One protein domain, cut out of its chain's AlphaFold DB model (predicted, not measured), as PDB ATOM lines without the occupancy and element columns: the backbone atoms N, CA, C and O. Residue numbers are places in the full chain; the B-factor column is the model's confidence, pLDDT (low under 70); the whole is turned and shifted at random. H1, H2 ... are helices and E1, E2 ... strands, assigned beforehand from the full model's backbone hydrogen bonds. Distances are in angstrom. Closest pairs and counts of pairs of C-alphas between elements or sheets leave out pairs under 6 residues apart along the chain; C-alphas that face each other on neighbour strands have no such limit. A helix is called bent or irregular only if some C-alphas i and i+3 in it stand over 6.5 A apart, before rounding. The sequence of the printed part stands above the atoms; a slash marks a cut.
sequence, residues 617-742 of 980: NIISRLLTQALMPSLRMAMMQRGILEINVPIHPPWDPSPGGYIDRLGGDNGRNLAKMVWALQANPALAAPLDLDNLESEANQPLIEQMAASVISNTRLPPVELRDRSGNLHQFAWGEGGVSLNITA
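This is residues 617 to 742 of the 980 residues of an uncharacterized protein of Niveispirillum cyanobacteriorum (UniProt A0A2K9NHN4). Arm H1a of a bent helix crosses the later part of H2, the small hairpin E1 E2 lies beside H2, and H3 lies toward one end of the long axis. The 126 printed residues, with three named helices, then two antiparallel strands, are mostly helix, though under half are in named elements. The whole is compact, radius of gyration of the C-alphas 15.6 A, but elongated: 48 by 31 by 22 A.

H1, residues 617 to 637, one helix by its hydrogen bonds, is bent, C-alphas 626 and 629 being 7.0 A apart: arm H1a is residues 617 to 626 and arm H1b is residues 629 to 637, and H1a begins at C-alpha 617 at (173.292, 200.903, 288.431). H2, 661 to 678, 24.8 A, has a kink of 27 degrees near 672. H3 is 698 to 711, 19.0 A; E1, 717 to 720; E2, 726 to 729, ending at (195.610, 196.530, 286.845).

H1a touches residues 671 to 678 of H2 alone, about perpendicular at 87 degrees; closest C-alphas Ser 620 and Val 674, 6.0 A. C-alphas Asn 666 of H2 and Leu 719 of E1 come within 5.2 A. In the hairpin, N 717 and O 729 are 2.9 A apart. H2 and H3 are close but not clearly touching, C-alphas Leu 677 and Val 708 7.7 A apart. O i to N i+4 pairs are within hydrogen-bond range throughout H1a, H1b and H3, and 13 of 14 in H2.

The farthest C-alphas, Ala 696 and Ser 723, are 48.9 A apart. The printed part has no cut; links H1 to H2 and H2 to H3 are long. pLDDT is under 70 at residues 653 to 660, 709 to 714 and 733 to 734.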
ATOM      1  N   ASN A 617     172.437 200.289 287.427       83.44
ATOM      2  CA  ASN A 617     173.292 200.903 288.431       83.44
ATOM      3  C   ASN A 617     173.471 200.007 289.660       83.44
ATOM      4  O   ASN A 617     174.593 199.884 290.142       83.44
ATOM      5  N   ILE A 618     172.416 199.340 290.142       86.38
ATOM      6  CA  ILE A 618     172.542 198.407 291.274       86.38
ATOM      7  C   ILE A 618     173.384 197.196 290.890       86.38
ATOM      8  O   ILE A 618     174.299 196.840 291.626       86.38
ATOM      9  N   ILE A 619     173.150 196.607 289.717       87.69
ATOM     10  CA  ILE A 619     173.971 195.487 289.239       87.69
ATOM     11  C   ILE A 619     175.440 195.920 289.110       87.69
ATOM     12  O   ILE A 619     176.336 195.209 289.563       87.69
ATOM     13  N   SER A 620     175.690 197.114 288.562       88.56
ATOM     14  CA  SER A 620     177.040 197.686 288.473       88.56
ATOM     15  C   SER A 620     177.677 197.898 289.851       88.56
ATOM     16  O   SER A 620     178.851 197.581 290.044       88.56
ATOM     17  N   ARG A 621     176.908 198.375 290.838       89.62
ATOM     18  CA  ARG A 621     177.356 198.511 292.230       89.62
ATOM     19  C   ARG A 621     177.735 197.164 292.837       89.62
ATOM     20  O   ARG A 621     178.813 197.062 293.414       89.62
ATOM     21  N   LEU A 622     176.906 196.133 292.673       90.62
ATOM     22  CA  LEU A 622     177.185 194.789 293.193       90.62
ATOM     23  C   LEU A 622     178.442 194.181 292.557       90.62
ATOM     24  O   LEU A 622     179.301 193.658 293.263       90.62
ATOM     25  N   LEU A 623     178.596 194.311 291.235       90.62
ATOM     26  CA  LEU A 623     179.807 193.880 290.526       90.62
ATOM     27  C   LEU A 623     181.050 194.626 291.023       90.62
ATOM     28  O   LEU A 623     182.110 194.030 291.193       90.62
ATOM     29  N   THR A 624     180.913 195.922 291.297       91.38
ATOM     30  CA  THR A 624     181.996 196.748 291.839       91.38
ATOM     31  C   THR A 624     182.378 196.301 293.237       91.38
ATOM     32  O   THR A 624     183.553 196.063 293.496       91.38
ATOM     33  N   GLN A 625     181.405 196.105 294.127       91.56
ATOM     34  CA  GLN A 625     181.638 195.605 295.484       91.56
ATOM     35  C   GLN A 625     182.339 194.244 295.475       91.56
ATOM     36  O   GLN A 625     183.276 194.037 296.242       91.56
ATOM     37  N   ALA A 626     181.941 193.347 294.572       91.19
ATOM     38  CA  ALA A 626     182.563 192.036 294.416       91.19
ATOM     39  C   ALA A 626     183.987 192.088 293.829       91.19
ATOM     40  O   ALA A 626     184.738 191.120 293.954       91.19
ATOM     41  N   LEU A 627     184.366 193.201 293.198       90.69
ATOM     42  CA  LEU A 627     185.667 193.399 292.560       90.69
ATOM     43  C   LEU A 627     186.640 194.231 293.413       90.69
ATOM     44  O   LEU A 627     187.849 194.016 293.360       90.69
ATOM     45  N   MET A 628     186.143 195.157 294.234       90.56
ATOM     46  CA  MET A 628     186.982 196.047 295.047       90.56
ATOM     47  C   MET A 628     188.011 195.332 295.944       90.56
ATOM     48  O   MET A 628     189.128 195.844 296.044       90.56
ATOM     49  N   PRO A 629     187.721 194.180 296.586       91.94
ATOM     50  CA  PRO A 629     188.706 193.488 297.416       91.94
ATOM     51  C   PRO A 629     189.978 193.091 296.658       91.94
ATOM     52  O   PRO A 629     191.080 193.330 297.152       91.94
ATOM     53  N   SER A 630     189.847 192.547 295.444       90.62
ATOM     54  CA  SER A 630     191.001 192.132 294.636       90.62
ATOM     55  C   SER A 630     191.789 193.337 294.122       90.62
ATOM     56  O   SER A 630     193.016 193.349 294.191       90.62
ATOM     57  N   LEU A 631     191.094 194.404 293.708       91.12
ATOM     58  CA  LEU A 631     191.724 195.658 293.298       91.12
ATOM     59  C   LEU A 631     192.536 196.288 294.443       91.12
ATOM     60  O   LEU A 631     193.685 196.677 294.235       91.12
ATOM     61  N   ARG A 632     191.987 196.322 295.665       91.88
ATOM     62  CA  ARG A 632     192.698 196.805 296.862       91.88
ATOM     63  C   ARG A 632     193.941 195.977 297.164       91.88
ATOM     64  O   ARG A 632     194.996 196.543 297.450       91.88
ATOM     65  N   MET A 633     193.844 194.653 297.060       90.88
ATOM     66  CA  MET A 633     194.999 193.769 297.225       90.88
ATOM     67  C   MET A 633     196.075 194.038 296.165       90.88
ATOM     68  O   MET A 633     197.247 194.166 296.515       90.88
ATOM     69  N   ALA A 634     195.693 194.196 294.896       90.25
ATOM     70  CA  ALA A 634     196.626 194.495 293.810       90.25
ATOM     71  C   ALA A 634     197.313 195.864 293.982       90.25
ATOM     72  O   ALA A 634     198.501 196.012 293.691       90.25
ATOM     73  N   MET A 635     196.596 196.867 294.499       91.25
ATOM     74  CA  MET A 635     197.172 198.166 294.867       91.25
ATOM     75  C   MET A 635     198.183 198.028 296.008       91.25
ATOM     76  O   MET A 635     199.309 198.512 295.891       91.25
ATOM     77  N   MET A 636     197.819 197.305 297.071       90.50
ATOM     78  CA  MET A 636     198.685 197.070 298.227       90.50
ATOM     79  C   MET A 636     199.977 196.339 297.836       90.50
ATOM     80  O   MET A 636     201.058 196.741 298.259       90.50
ATOM     81  N   GLN A 637     199.891 195.324 296.970       89.25
ATOM     82  CA  GLN A 637     201.054 194.590 296.450       89.25
ATOM     83  C   GLN A 637     202.019 195.474 295.646       89.25
ATOM     84  O   GLN A 637     203.213 195.190 295.589       89.25
ATOM     85  N   ARG A 638     201.521 196.565 295.052       89.75
ATOM     86  CA  ARG A 638     202.323 197.553 294.314       89.75
ATOM     87  C   ARG A 638     202.745 198.754 295.167       89.75
ATOM     88  O   ARG A 638     203.308 199.704 294.629       89.75
ATOM     89  N   GLY A 639     202.468 198.738 296.473       90.62
ATOM     90  CA  GLY A 639     202.773 199.848 297.380       90.62
ATOM     91  C   GLY A 639     201.913 201.097 297.154       90.62
ATOM     92  O   GLY A 639     202.295 202.190 297.567       90.62
ATOM     93  N   ILE A 640     200.761 200.960 296.491       91.12
ATOM     94  CA  ILE A 640     199.843 202.063 296.199       91.12
ATOM     95  C   ILE A 640     198.828 202.169 297.341       91.12
ATOM     96  O   ILE A 640     198.064 201.238 297.594       91.12
ATOM     97  N   LEU A 641     198.791 203.317 298.020       87.38
ATOM     98  CA  LEU A 641     197.788 203.597 299.051       87.38
ATOM     99  C   LEU A 641     196.451 203.990 298.405       87.38
ATOM    100  O   LEU A 641     196.416 204.899 297.579       87.38
ATOM    101  N   GLU A 642     195.347 203.362 298.823       84.50
ATOM    102  CA  GLU A 642     193.995 203.620 298.284       84.50
ATOM    103  C   GLU A 642     193.595 205.100 298.366       84.50
ATOM    104  O   GLU A 642     193.031 205.647 297.425       84.50
ATOM    105  N   ILE A 643     193.990 205.796 299.437       86.06
ATOM    106  CA  ILE A 643     193.730 207.234 299.618       86.06
ATOM    107  C   ILE A 643     194.331 208.118 298.506       86.06
ATOM    108  O   ILE A 643     193.840 209.219 298.241       86.06
ATOM    109  N   ASN A 644     195.377 207.636 297.827       88.25
ATOM    110  CA  ASN A 644     196.031 208.343 296.727       88.25
ATOM    111  C   ASN A 644     195.381 208.072 295.368       88.25
ATOM    112  O   ASN A 644     195.725 208.750 294.404       88.25
ATOM    113  N   VAL A 645     194.454 207.117 295.283       90.00
ATOM    114  CA  VAL A 645     193.737 206.745 294.060       90.00
ATOM    115  C   VAL A 645     192.238 206.770 294.375       90.00
ATOM    116  O   VAL A 645     191.624 205.720 294.561       90.00
ATOM    117  N   PRO A 646     191.635 207.965 294.493       87.88
ATOM    118  CA  PRO A 646     190.205 208.077 294.752       87.88
ATOM    119  C   PRO A 646     189.424 207.412 293.614       87.88
ATOM    120  O   PRO A 646     189.829 207.486 292.453       87.88
ATOM    121  N   ILE A 647     188.310 206.757 293.933       87.25
ATOM    122  CA  ILE A 647     187.408 206.139 292.956       87.25
ATOM    123  C   ILE A 647     185.984 206.532 293.343       87.25
ATOM    124  O   ILE A 647     185.521 206.206 294.434       87.25
ATOM    125  N   HIS A 648     185.289 207.227 292.446       82.75
ATOM    126  CA  HIS A 648     183.898 207.644 292.616       82.75
ATOM    127  C   HIS A 648     183.066 207.070 291.466       82.75
ATOM    128  O   HIS A 648     182.939 207.712 290.419       82.75
ATOM    129  N   PRO A 649     182.561 205.828 291.604       82.56
ATOM    130  CA  PRO A 649     181.772 205.194 290.560       82.56
ATOM    131  C   PRO A 649     180.507 206.002 290.224       82.56
ATOM    132  O   PRO A 649     179.889 206.570 291.123       82.56
ATOM    133  N   PRO A 650     180.065 206.023 288.954       73.38
ATOM    134  CA  PRO A 650     178.970 206.893 288.508       73.38
ATOM    135  C   PRO A 650     177.587 206.491 289.053       73.38
ATOM    136  O   PRO A 650     176.634 207.257 288.946       73.38
ATOM    137  N   TRP A 651     177.453 205.285 289.607       76.06
ATOM    138  CA  TRP A 651     176.215 204.782 290.213       76.06
ATOM    139  C   TRP A 651     176.171 204.942 291.736       76.06
ATOM    140  O   TRP A 651     175.164 204.575 292.345       76.06
ATOM    141  N   ASP A 652     177.228 205.447 292.374       74.19
ATOM    142  CA  ASP A 652     177.214 205.721 293.811       74.19
ATOM    143  C   ASP A 652     176.727 207.151 294.087       74.19
ATOM    144  O   ASP A 652     176.953 208.048 293.269       74.19
ATOM    145  N   PRO A 653     176.026 207.391 295.212       56.75
ATOM    146  CA  PRO A 653     175.638 208.742 295.596       56.75
ATOM    147  C   PRO A 653     176.907 209.579 295.762       56.75
ATOM    148  O   PRO A 653     177.793 209.207 296.534       56.75
ATOM    149  N   SER A 654     177.014 210.689 295.031       51.34
ATOM    150  CA  SER A 654     178.161 211.582 295.185       51.34
ATOM    151  C   SER A 654     178.187 212.097 296.626       51.34
ATOM    152  O   SER A 654     177.184 212.670 297.063       51.34
ATOM    153  N   PRO A 655     179.305 211.973 297.363       43.88
ATOM    154  CA  PRO A 655     179.487 212.784 298.557       43.88
ATOM    155  C   PRO A 655     179.375 214.254 298.123       43.88
ATOM    156  O   PRO A 655     179.853 214.619 297.048       43.88
ATOM    157  N   GLY A 656     178.622 215.046 298.887       45.31
ATOM    158  CA  GLY A 656     178.035 216.322 298.470       45.31
ATOM    159  C   GLY A 656     178.879 217.185 297.522       45.31
ATOM    160  O   GLY A 656     179.992 217.587 297.846       45.31
ATOM    161  N   GLY A 657     178.299 217.493 296.360       48.06
ATOM    162  CA  GLY A 657     178.594 218.679 295.546       48.06
ATOM    163  C   GLY A 657     179.926 218.745 294.790       48.06
ATOM    164  O   GLY A 657     180.001 219.476 293.807       48.06
ATOM    165  N   TYR A 658     180.951 217.978 295.167       47.53
ATOM    166  CA  TYR A 658     182.249 217.994 294.487       47.53
ATOM    167  C   TYR A 658     182.801 216.574 294.368       47.53
ATOM    168  O   TYR A 658     183.416 216.040 295.290       47.53
ATOM    169  N   ILE A 659     182.580 215.944 293.214       52.75
ATOM    170  CA  ILE A 659     183.333 214.740 292.865       52.75
ATOM    171  C   ILE A 659     184.770 215.209 292.656       52.75
ATOM    172  O   ILE A 659     185.017 216.000 291.742       52.75
ATOM    173  N   ASP A 660     185.708 214.741 293.490       66.56
ATOM    174  CA  ASP A 660     187.137 214.853 293.192       66.56
ATOM    175  C   ASP A 660     187.316 214.417 291.739       66.56
ATOM    176  O   ASP A 660     187.017 213.269 291.399       66.56
ATOM    177  N   ARG A 661     187.707 215.346 290.859       70.75
ATOM    178  CA  ARG A 661     187.745 215.113 289.412       70.75
ATOM    179  C   ARG A 661     188.520 213.840 289.084       70.75
ATOM    180  O   ARG A 661     188.067 213.052 288.256       70.75
ATOM    181  N   LEU A 662     189.621 213.612 289.802       78.25
ATOM    182  CA  LEU A 662     190.417 212.398 289.699       78.25
ATOM    183  C   LEU A 662     189.603 211.153 290.068       78.25
ATOM    184  O   LEU A 662     189.621 210.161 289.344       78.25
ATOM    185  N   GLY A 663     188.857 211.215 291.168       80.06
ATOM    186  CA  GLY A 663     187.982 210.134 291.602       80.06
ATOM    187  C   GLY A 663     186.845 209.849 290.626       80.06
ATOM    188  O   GLY A 663     186.552 208.682 290.364       80.06
ATOM    189  N   GLY A 664     186.252 210.880 290.024       76.88
ATOM    190  CA  GLY A 664     185.249 210.730 288.968       76.88
ATOM    191  C   GLY A 664     185.820 210.127 287.682       76.88
ATOM    192  O   GLY A 664     185.197 209.250 287.084       76.88
ATOM    193  N   ASP A 665     187.019 210.544 287.267       78.75
ATOM    194  CA  ASP A 665     187.733 209.967 286.119       78.75
ATOM    195  C   ASP A 665     188.065 208.488 286.353       78.75
ATOM    196  O   ASP A 665     187.755 207.633 285.517       78.75
ATOM    197  N   ASN A 666     188.616 208.171 287.524       87.81
ATOM    198  CA  ASN A 666     188.895 206.804 287.954       87.81
ATOM    199  C   ASN A 666     187.619 205.958 288.032       87.81
ATOM    200  O   ASN A 666     187.595 204.826 287.548       87.81
ATOM    201  N   GLY A 667     186.532 206.517 288.567       86.25
ATOM    202  CA  GLY A 667     185.222 205.875 288.614       86.25
ATOM    203  C   GLY A 667     184.649 205.584 287.226       86.25
ATOM    204  O   GLY A 667     184.142 204.489 286.993       86.25
ATOM    205  N   ARG A 668     184.789 206.508 286.266       82.31
ATOM    206  CA  ARG A 668     184.403 206.284 284.860       82.31
ATOM    207  C   ARG A 668     185.258 205.218 284.182       82.31
ATOM    208  O   ARG A 668     184.731 204.423 283.403       82.31
ATOM    209  N   ASN A 669     186.561 205.177 284.456       85.62
ATOM    210  CA  ASN A 669     187.432 204.130 283.923       85.62
ATOM    211  C   ASN A 669     187.075 202.754 284.490       85.62
ATOM    212  O   ASN A 669     186.981 201.792 283.727       85.62
ATOM    213  N   LEU A 670     186.774 202.678 285.788       88.00
ATOM    214  CA  LEU A 670     186.242 201.470 286.410       88.00
ATOM    215  C   LEU A 670     184.887 201.071 285.797       88.00
ATOM    216  O   LEU A 670     184.671 199.902 285.480       88.00
ATOM    217  N   ALA A 671     184.000 202.039 285.547       83.88
ATOM    218  CA  ALA A 671     182.682 201.814 284.955       83.88
ATOM    219  C   ALA A 671     182.718 201.167 283.573       83.88
ATOM    220  O   ALA A 671     181.923 200.269 283.312       83.88
ATOM    221  N   LYS A 672     183.675 201.539 282.715       82.88
ATOM    222  CA  LYS A 672     183.866 200.883 281.408       82.88
ATOM    223  C   LYS A 672     184.050 199.370 281.555       82.88
ATOM    224  O   LYS A 672     183.472 198.605 280.787       82.88
ATOM    225  N   MET A 673     184.831 198.944 282.547       84.19
ATOM    226  CA  MET A 673     185.040 197.528 282.840       84.19
ATOM    227  C   MET A 673     183.800 196.893 283.480       84.19
ATOM    228  O   MET A 673     183.393 195.814 283.060       84.19
ATOM    229  N   VAL A 674     183.181 197.544 284.466       86.50
ATOM    230  CA  VAL A 674     181.986 197.013 285.143       86.50
ATOM    231  C   VAL A 674     180.820 196.825 284.169       86.50
ATOM    232  O   VAL A 674     180.153 195.798 284.214       86.50
ATOM    233  N   TRP A 675     180.609 197.743 283.225       82.19
ATOM    234  CA  TRP A 675     179.598 197.571 282.179       82.19
ATOM    235  C   TRP A 675     179.933 196.430 281.216       82.19
ATOM    236  O   TRP A 675     179.026 195.738 280.756       82.19
ATOM    237  N   ALA A 676     181.218 196.194 280.932       80.69
ATOM    238  CA  ALA A 676     181.645 195.043 280.139       80.69
ATOM    239  C   ALA A 676     181.425 193.715 280.883       80.69
ATOM    240  O   ALA A 676     181.036 192.732 280.256       80.69
ATOM    241  N   LEU A 677     181.616 193.691 282.208       82.00
ATOM    242  CA  LEU A 677     181.227 192.561 283.056       82.00
ATOM    243  C   LEU A 677     179.716 192.353 283.045       82.00
ATOM    244  O   LEU A 677     179.259 191.237 282.844       82.00
ATOM    245  N   GLN A 678     178.948 193.423 283.227       81.50
ATOM    246  CA  GLN A 678     177.492 193.368 283.256       81.50
ATOM    247  C   GLN A 678     176.919 192.798 281.952       81.50
ATOM    248  O   GLN A 678     176.030 191.955 281.991       81.50
ATOM    249  N   ALA A 679     177.474 193.204 280.807       76.88
ATOM    250  CA  ALA A 679     177.081 192.718 279.487       76.88
ATOM    251  C   ALA A 679     177.606 191.309 279.145       76.88
ATOM    252  O   ALA A 679     177.389 190.843 278.027       76.88
ATOM    253  N   ASN A 680     178.331 190.646 280.051       78.25
ATOM    254  CA  ASN A 680     178.972 189.370 279.776       78.25
ATOM    255  C   ASN A 680     177.960 188.210 279.819       78.25
ATOM    256  O   ASN A 680     177.428 187.915 280.893       78.25
ATOM    257  N   PRO A 681     177.752 187.476 278.709       75.31
ATOM    258  CA  PRO A 681     176.864 186.314 278.684       75.31
ATOM    259  C   PRO A 681     177.290 185.197 279.644       75.31
ATOM    260  O   PRO A 681     176.459 184.393 280.039       75.31
ATOM    261  N   ALA A 682     178.560 185.144 280.060       76.06
ATOM    262  CA  ALA A 682     179.027 184.164 281.042       76.06
ATOM    263  C   ALA A 682     178.342 184.307 282.410       76.06
ATOM    264  O   ALA A 682     178.314 183.352 283.179       76.06
ATOM    265  N   LEU A 683     177.786 185.483 282.720       75.38
ATOM    266  CA  LEU A 683     177.010 185.686 283.940       75.38
ATOM    267  C   LEU A 683     175.556 185.179 283.826       75.38
ATOM    268  O   LEU A 683     174.845 185.167 284.825       75.38
ATOM    269  N   ALA A 684     175.124 184.736 282.642       70.31
ATOM    270  CA  ALA A 684     173.760 184.304 282.325       70.31
ATOM    271  C   ALA A 684     173.479 182.814 282.625       70.31
ATOM    272  O   ALA A 684     172.611 182.212 281.990       70.31
ATOM    273  N   ALA A 685     174.244 182.181 283.519       70.06
ATOM    274  CA  ALA A 685     174.158 180.736 283.735       70.06
ATOM    275  C   ALA A 685     172.797 180.311 284.333       70.06
ATOM    276  O   ALA A 685     172.230 181.047 285.148       70.06
ATOM    277  N   PRO A 686     172.280 179.116 283.984       70.75
ATOM    278  CA  PRO A 686     171.017 178.591 284.499       70.75
ATOM    279  C   PRO A 686     171.195 178.038 285.923       70.75
ATOM    280  O   PRO A 686     171.084 176.839 286.157       70.75
ATOM    281  N   LEU A 687     171.527 178.913 286.870       72.19
ATOM    282  CA  LEU A 687     171.657 178.556 288.280       72.19
ATOM    283  C   LEU A 687     170.283 178.302 288.904       72.19
ATOM    284  O   LEU A 687     169.320 179.022 288.623       72.19
ATOM    285  N   ASP A 688     170.216 177.350 289.833       74.56
ATOM    286  CA  ASP A 688     169.109 177.295 290.784       74.56
ATOM    287  C   ASP A 688     169.267 178.436 291.796       74.56
ATOM    288  O   ASP A 688     169.983 178.343 292.792       74.56
ATOM    289  N   LEU A 689     168.595 179.546 291.517       74.69
ATOM    290  CA  LEU A 689     168.653 180.751 292.337       74.69
ATOM    291  C   LEU A 689     167.907 180.618 293.674       74.69
ATOM    292  O   LEU A 689     167.899 181.575 294.447       74.69
ATOM    293  N   ASP A 690     167.198 179.518 293.939       70.06
ATOM    294  CA  ASP A 690     166.583 179.280 295.251       70.06
ATOM    295  C   ASP A 690     167.546 178.615 296.223       70.06
ATOM    296  O   ASP A 690     167.428 178.806 297.433       70.06
ATOM    297  N   ASN A 691     168.505 177.858 295.695       75.69
ATOM    298  CA  ASN A 691     169.504 177.169 296.485       75.69
ATOM    299  C   ASN A 691     170.889 177.315 295.852       75.69
ATOM    300  O   ASN A 691     171.440 176.371 295.279       75.69
ATOM    301  N   LEU A 692     171.466 178.515 295.975       74.38
ATOM    302  CA  LEU A 692     172.819 178.809 295.491       74.38
ATOM    303  C   LEU A 692     173.880 177.859 296.067       74.38
ATOM    304  O   LEU A 692     174.869 177.602 295.392       74.38
ATOM    305  N   GLU A 693     173.656 177.316 297.267       76.56
ATOM    306  CA  GLU A 693     174.561 176.377 297.945       76.56
ATOM    307  C   GLU A 693     174.381 174.919 297.490       76.56
ATOM    308  O   GLU A 693     175.073 174.028 297.982       76.56
ATOM    309  N   SER A 694     173.464 174.642 296.558       80.25
ATOM    310  CA  SER A 694     173.285 173.285 296.041       80.25
ATOM    311  C   SER A 694     174.560 172.773 295.361       80.25
ATOM    312  O   SER A 694     175.214 173.486 294.597       80.25
ATOM    313  N   GLU A 695     174.875 171.491 295.568       78.25
ATOM    314  CA  GLU A 695     176.017 170.836 294.911       78.25
ATOM    315  C   GLU A 695     175.929 170.909 293.374       78.25
ATOM    316  O   GLU A 695     176.952 170.894 292.696       78.25
ATOM    317  N   ALA A 696     174.719 171.046 292.817       79.69
ATOM    318  CA  ALA A 696     174.487 171.226 291.385       79.69
ATOM    319  C   ALA A 696     174.911 172.615 290.867       79.69
ATOM    320  O   ALA A 696     175.320 172.739 289.713       79.69
ATOM    321  N   ASN A 697     174.843 173.651 291.709       81.38
ATOM    322  CA  ASN A 697     175.249 175.010 291.352       81.38
ATOM    323  C   ASN A 697     176.757 175.229 291.469       81.38
ATOM    324  O   ASN A 697     177.305 176.018 290.705       81.38
ATOM    325  N   GLN A 698     177.438 174.529 292.377       81.38
ATOM    326  CA  GLN A 698     178.879 174.679 292.592       81.38
ATOM    327  C   GLN A 698     179.722 174.577 291.297       81.38
ATOM    328  O   GLN A 698     180.469 175.518 291.013       81.38
ATOM    329  N   PRO A 699     179.572 173.541 290.441       83.00
ATOM    330  CA  PRO A 699     180.319 173.463 289.184       83.00
ATOM    331  C   PRO A 699     179.937 174.569 288.188       83.00
ATOM    332  O   PRO A 699     180.785 175.018 287.417       83.00
ATOM    333  N   LEU A 700     178.690 175.056 288.212       81.06
ATOM    334  CA  LEU A 700     178.243 176.167 287.366       81.06
ATOM    335  C   LEU A 700     178.847 177.499 287.826       81.06
ATOM    336  O   LEU A 700     179.302 178.278 286.993       81.06
ATOM    337  N   ILE A 701     178.909 177.753 289.136       82.50
ATOM    338  CA  ILE A 701     179.541 178.947 289.718       82.50
ATOM    339  C   ILE A 701     181.043 178.951 289.416       82.50
ATOM    340  O   ILE A 701     181.595 179.979 289.015       82.50
ATOM    341  N   GLU A 702     181.704 177.801 289.542       81.31
ATOM    342  CA  GLU A 702     183.111 177.635 289.173       81.31
ATOM    343  C   GLU A 702     183.329 177.850 287.670       81.31
ATOM    344  O   GLU A 702     184.250 178.568 287.271       81.31
ATOM    345  N   GLN A 703     182.438 177.326 286.821       82.06
ATOM    346  CA  GLN A 703     182.463 177.566 285.379       82.06
ATOM    347  C   GLN A 703     182.231 179.043 285.037       82.06
ATOM    348  O   GLN A 703     182.898 179.566 284.142       82.06
ATOM    349  N   MET A 704     181.332 179.739 285.737       81.00
ATOM    350  CA  MET A 704     181.128 181.182 285.595       81.00
ATOM    351  C   MET A 704     182.393 181.946 285.980       81.00
ATOM    352  O   MET A 704     182.814 182.827 285.234       81.00
ATOM    353  N   ALA A 705     183.038 181.590 287.096       78.00
ATOM    354  CA  ALA A 705     184.279 182.221 287.553       78.00
ATOM    355  C   ALA A 705     185.394 182.038 286.528       78.00
ATOM    356  O   ALA A 705     186.006 183.013 286.084       78.00
ATOM    357  N   ALA A 706     185.572 180.805 286.056       75.75
ATOM    358  CA  ALA A 706     186.506 180.487 284.993       75.75
ATOM    359  C   ALA A 706     186.156 181.210 283.681       75.75
ATOM    360  O   ALA A 706     187.054 181.664 282.976       75.75
ATOM    361  N   SER A 707     184.873 181.369 283.345       75.50
ATOM    362  CA  SER A 707     184.416 182.019 282.108       75.50
ATOM    363  C   SER A 707     184.537 183.539 282.155       75.50
ATOM    364  O   SER A 707     184.911 184.136 281.153       75.50
ATOM    365  N   VAL A 708     184.301 184.189 283.295       72.62
ATOM    366  CA  VAL A 708     184.553 185.632 283.448       72.62
ATOM    367  C   VAL A 708     186.045 185.927 283.279       72.62
ATOM    368  O   VAL A 708     186.397 186.894 282.600       72.62
ATOM    369  N   ILE A 709     186.913 185.062 283.813       65.88
ATOM    370  CA  ILE A 709     188.373 185.183 283.696       65.88
ATOM    371  C   ILE A 709     188.860 184.839 282.276       65.88
ATOM    372  O   ILE A 709     189.721 185.533 281.743       65.88
ATOM    373  N   SER A 710     188.315 183.793 281.645       60.66
ATOM    374  CA  SER A 710     188.795 183.293 280.346       60.66
ATOM    375  C   SER A 710     188.115 183.938 279.139       60.66
ATOM    376  O   SER A 710     188.803 184.282 278.188       60.66
ATOM    377  N   ASN A 711     186.796 184.147 279.146       47.94
ATOM    378  CA  ASN A 711     186.027 184.531 277.953       47.94
ATOM    379  C   ASN A 711     185.955 186.036 277.688       47.94
ATOM    380  O   ASN A 711     185.529 186.462 276.612       47.94
ATOM    381  N   THR A 712     186.404 186.852 278.635       51.88
ATOM    382  CA  THR A 712     186.178 188.292 278.604       51.88
ATOM    383  C   THR A 712     187.506 189.008 278.443       51.88
ATOM    384  O   THR A 712     188.310 189.064 279.366       51.88
ATOM    385  N   ARG A 713     187.749 189.620 277.278       61.06
ATOM    386  CA  ARG A 713     188.844 190.598 277.138       61.06
ATOM    387  C   ARG A 713     188.424 191.894 277.810       61.06
ATOM    388  O   ARG A 713     188.075 192.873 277.147       61.06
ATOM    389  N   LEU A 714     188.370 191.844 279.131       68.94
ATOM    390  CA  LEU A 714     188.116 193.007 279.946       68.94
ATOM    391  C   LEU A 714     189.356 193.892 279.839       68.94
ATOM    392  O   LEU A 714     190.475 193.396 280.001       68.94
ATOM    393  N   PRO A 715     189.190 195.174 279.479       74.31
ATOM    394  CA  PRO A 715     190.307 196.097 279.511       74.31
ATOM    395  C   PRO A 715     190.887 196.136 280.935       74.31
ATOM    396  O   PRO A 715     190.136 195.934 281.898       74.31
ATOM    397  N   PRO A 716     192.201 196.377 281.086       83.31
ATOM    398  CA  PRO A 716     192.777 196.585 282.406       83.31
ATOM    399  C   PRO A 716     192.070 197.751 283.102       83.31
ATOM    400  O   PRO A 716     191.585 198.681 282.451       83.31
ATOM    401  N   VAL A 717     192.024 197.714 284.432       88.19
ATOM    402  CA  VAL A 717     191.545 198.861 285.205       88.19
ATOM    403  C   VAL A 717     192.627 199.927 285.165       88.19
ATOM    404  O   VAL A 717     193.729 199.713 285.665       88.19
ATOM    405  N   GLU A 718     192.311 201.063 284.554       91.56
ATOM    406  CA  GLU A 718     193.216 202.202 284.436       91.56
ATOM    407  C   GLU A 718     192.843 203.278 285.454       91.56
ATOM    408  O   GLU A 718     191.829 203.966 285.304       91.56
ATOM    409  N   LEU A 719     193.668 203.431 286.487       92.56
ATOM    410  CA  LEU A 719     193.463 204.414 287.548       92.56
ATOM    411  C   LEU A 719     194.639 205.375 287.607       92.56
ATOM    412  O   LEU A 719     195.784 204.984 287.406       92.56
ATOM    413  N   ARG A 720     194.371 206.637 287.915       91.69
ATOM    414  CA  ARG A 720     195.393 207.651 288.149       91.69
ATOM    415  C   ARG A 720     195.501 207.959 289.631       91.69
ATOM    416  O   ARG A 720     194.485 208.052 290.320       91.69
ATOM    417  N   ASP A 721     196.726 208.121 290.114       91.50
ATOM    418  CA  ASP A 721     196.953 208.639 291.460       91.50
ATOM    419  C   ASP A 721     196.929 210.176 291.496       91.50
ATOM    420  O   ASP A 721     196.915 210.850 290.462       91.50
ATOM    421  N   ARG A 722     196.937 210.741 292.708       86.12
ATOM    422  CA  ARG A 722     196.993 212.194 292.952       86.12
ATOM    423  C   ARG A 722     198.234 212.879 292.363       86.12
ATOM    424  O   ARG A 722     198.217 214.093 292.192       86.12
ATOM    425  N   SER A 723     199.280 212.123 292.032       86.81
ATOM    426  CA  SER A 723     200.494 212.618 291.375       86.81
ATOM    427  C   SER A 723     200.401 212.567 289.842       86.81
ATOM    428  O   SER A 723     201.330 212.988 289.157       86.81
ATOM    429  N   GLY A 724     199.290 212.066 289.290       83.81
ATOM    430  CA  GLY A 724     199.038 211.950 287.855       83.81
ATOM    431  C   GLY A 724     199.570 210.666 287.211       83.81
ATOM    432  O   GLY A 724     199.366 210.474 286.005       83.81
ATOM    433  N   ASN A 725     200.202 209.770 287.979       90.62
ATOM    434  CA  ASN A 725     200.735 208.517 287.444       90.62
ATOM    435  C   ASN A 725     199.592 207.571 287.079       90.62
ATOM    436  O   ASN A 725     198.635 207.417 287.838       90.62
ATOM    437  N   LEU A 726     199.710 206.922 285.922       93.06
ATOM    438  CA  LEU A 726     198.751 205.931 285.448       93.06
ATOM    439  C   LEU A 726     199.126 204.538 285.966       93.06
ATOM    440  O   LEU A 726     200.208 204.031 285.682       93.06
ATOM    441  N   HIS A 727     198.192 203.902 286.660       92.12
ATOM    442  CA  HIS A 727     198.286 202.546 287.181       92.12
ATOM    443  C   HIS A 727     197.326 201.642 286.411       92.12
ATOM    444  O   HIS A 727     196.123 201.896 286.368       92.12
ATOM    445  N   GLN A 728     197.855 200.580 285.804       92.06
ATOM    446  CA  GLN A 728     197.064 199.600 285.058       92.06
ATOM    447  C   GLN A 728     197.016 198.266 285.805       92.06
ATOM    448  O   GLN A 728     198.057 197.643 286.036       92.06
ATOM    449  N   PHE A 729     195.820 197.805 286.160       89.25
ATOM    450  CA  PHE A 729     195.610 196.530 286.845       89.25
ATOM    451  C   PHE A 729     194.996 195.515 285.875       89.25
ATOM    452  O   PHE A 729     193.881 195.701 285.386       89.25
ATOM    453  N   ALA A 730     195.753 194.461 285.562       84.88
ATOM    454  CA  ALA A 730     195.309 193.374 284.692       84.88
ATOM    455  C   ALA A 730     194.348 192.426 285.427       84.88
ATOM    456  O   ALA A 730     194.310 192.416 286.655       84.88
ATOM    457  N   TRP A 731     193.592 191.625 284.679       82.19
ATOM    458  CA  TRP A 731     192.714 190.593 285.234       82.19
ATOM    459  C   TRP A 731     193.481 189.324 285.612       82.19
ATOM    460  O   TRP A 731     194.420 188.941 284.915       82.19
ATOM    461  N   GLY A 732     193.030 188.641 286.664       74.25
ATOM    462  CA  GLY A 732     193.546 187.333 287.073       74.25
ATOM    463  C   GLY A 732     194.527 187.383 288.246       74.25
ATOM    464  O   GLY A 732     194.453 188.257 289.110       74.25
ATOM    465  N   GLU A 733     195.409 186.389 288.314       63.50
ATOM    466  CA  GLU A 733     196.288 186.140 289.459       63.50
ATOM    467  C   GLU A 733     197.282 187.297 289.688       63.50
ATOM    468  O   GLU A 733     197.982 187.727 288.772       63.50
ATOM    469  N   GLY A 734     197.307 187.854 290.906       66.69
ATOM    470  CA  GLY A 734     198.095 189.056 291.244       66.69
ATOM    471  C   GLY A 734     197.527 190.383 290.710       66.69
ATOM    472  O   GLY A 734     198.158 191.432 290.855       66.69
ATOM    473  N   GLY A 735     196.348 190.349 290.082       78.12
ATOM    474  CA  GLY A 735     195.638 191.503 289.540       78.12
ATOM    475  C   GLY A 735     194.215 191.631 290.088       78.12
ATOM    476  O   GLY A 735     193.961 191.425 291.272       78.12
ATOM    477  N   VAL A 736     193.279 192.010 289.222       85.50
ATOM    478  CA  VAL A 736     191.860 192.188 289.547       85.50
ATOM    479  C   VAL A 736     191.091 190.904 289.244       85.50
ATOM    480  O   VAL A 736     191.222 190.319 288.169       85.50
ATOM    481  N   SER A 737     190.250 190.479 290.177       86.75
ATOM    482  CA  SER A 737     189.336 189.345 290.035       86.75
ATOM    483  C   SER A 737     187.954 189.670 290.603       86.75
ATOM    484  O   SER A 737     187.808 190.511 291.493       86.75
ATOM    485  N   LEU A 738     186.922 189.009 290.074       87.62
ATOM    486  CA  LEU A 738     185.547 189.135 290.555       87.62
ATOM    487  C   LEU A 738     185.250 188.022 291.562       87.62
ATOM    488  O   LEU A 738     185.330 186.845 291.213       87.62
ATOM    489  N   ASN A 739     184.849 188.379 292.782       89.62
ATOM    490  CA  ASN A 739     184.304 187.412 293.732       89.62
ATOM    491  C   ASN A 739     182.873 187.028 293.315       89.62
ATOM    492  O   ASN A 739     181.899 187.653 293.738       89.62
ATOM    493  N   ILE A 740     182.755 186.020 292.443       87.12
ATOM    494  CA  ILE A 740     181.469 185.602 291.865       87.12
ATOM    495  C   ILE A 740     180.500 185.117 292.934       87.12
ATOM    496  O   ILE A 740     179.336 185.498 292.895       87.12
ATOM    497  N   THR A 741     180.961 184.331 293.903       86.44
ATOM    498  CA  THR A 741     180.105 183.827 294.981       86.44
ATOM    499  C   THR A 741     179.485 184.981 295.765       86.44
ATOM    500  O   THR A 741     178.264 185.043 295.901       86.44
ATOM    501  N   ALA A 742     180.292 185.955 296.200       87.44
ATOM    502  CA  ALA A 742     179.779 187.132 296.903       87.44
ATOM    503  C   ALA A 742     178.809 187.946 296.033       87.44
ATOM    504  O   ALA A 742     177.742 188.335 296.506       87.44
TER     505      ALA A 742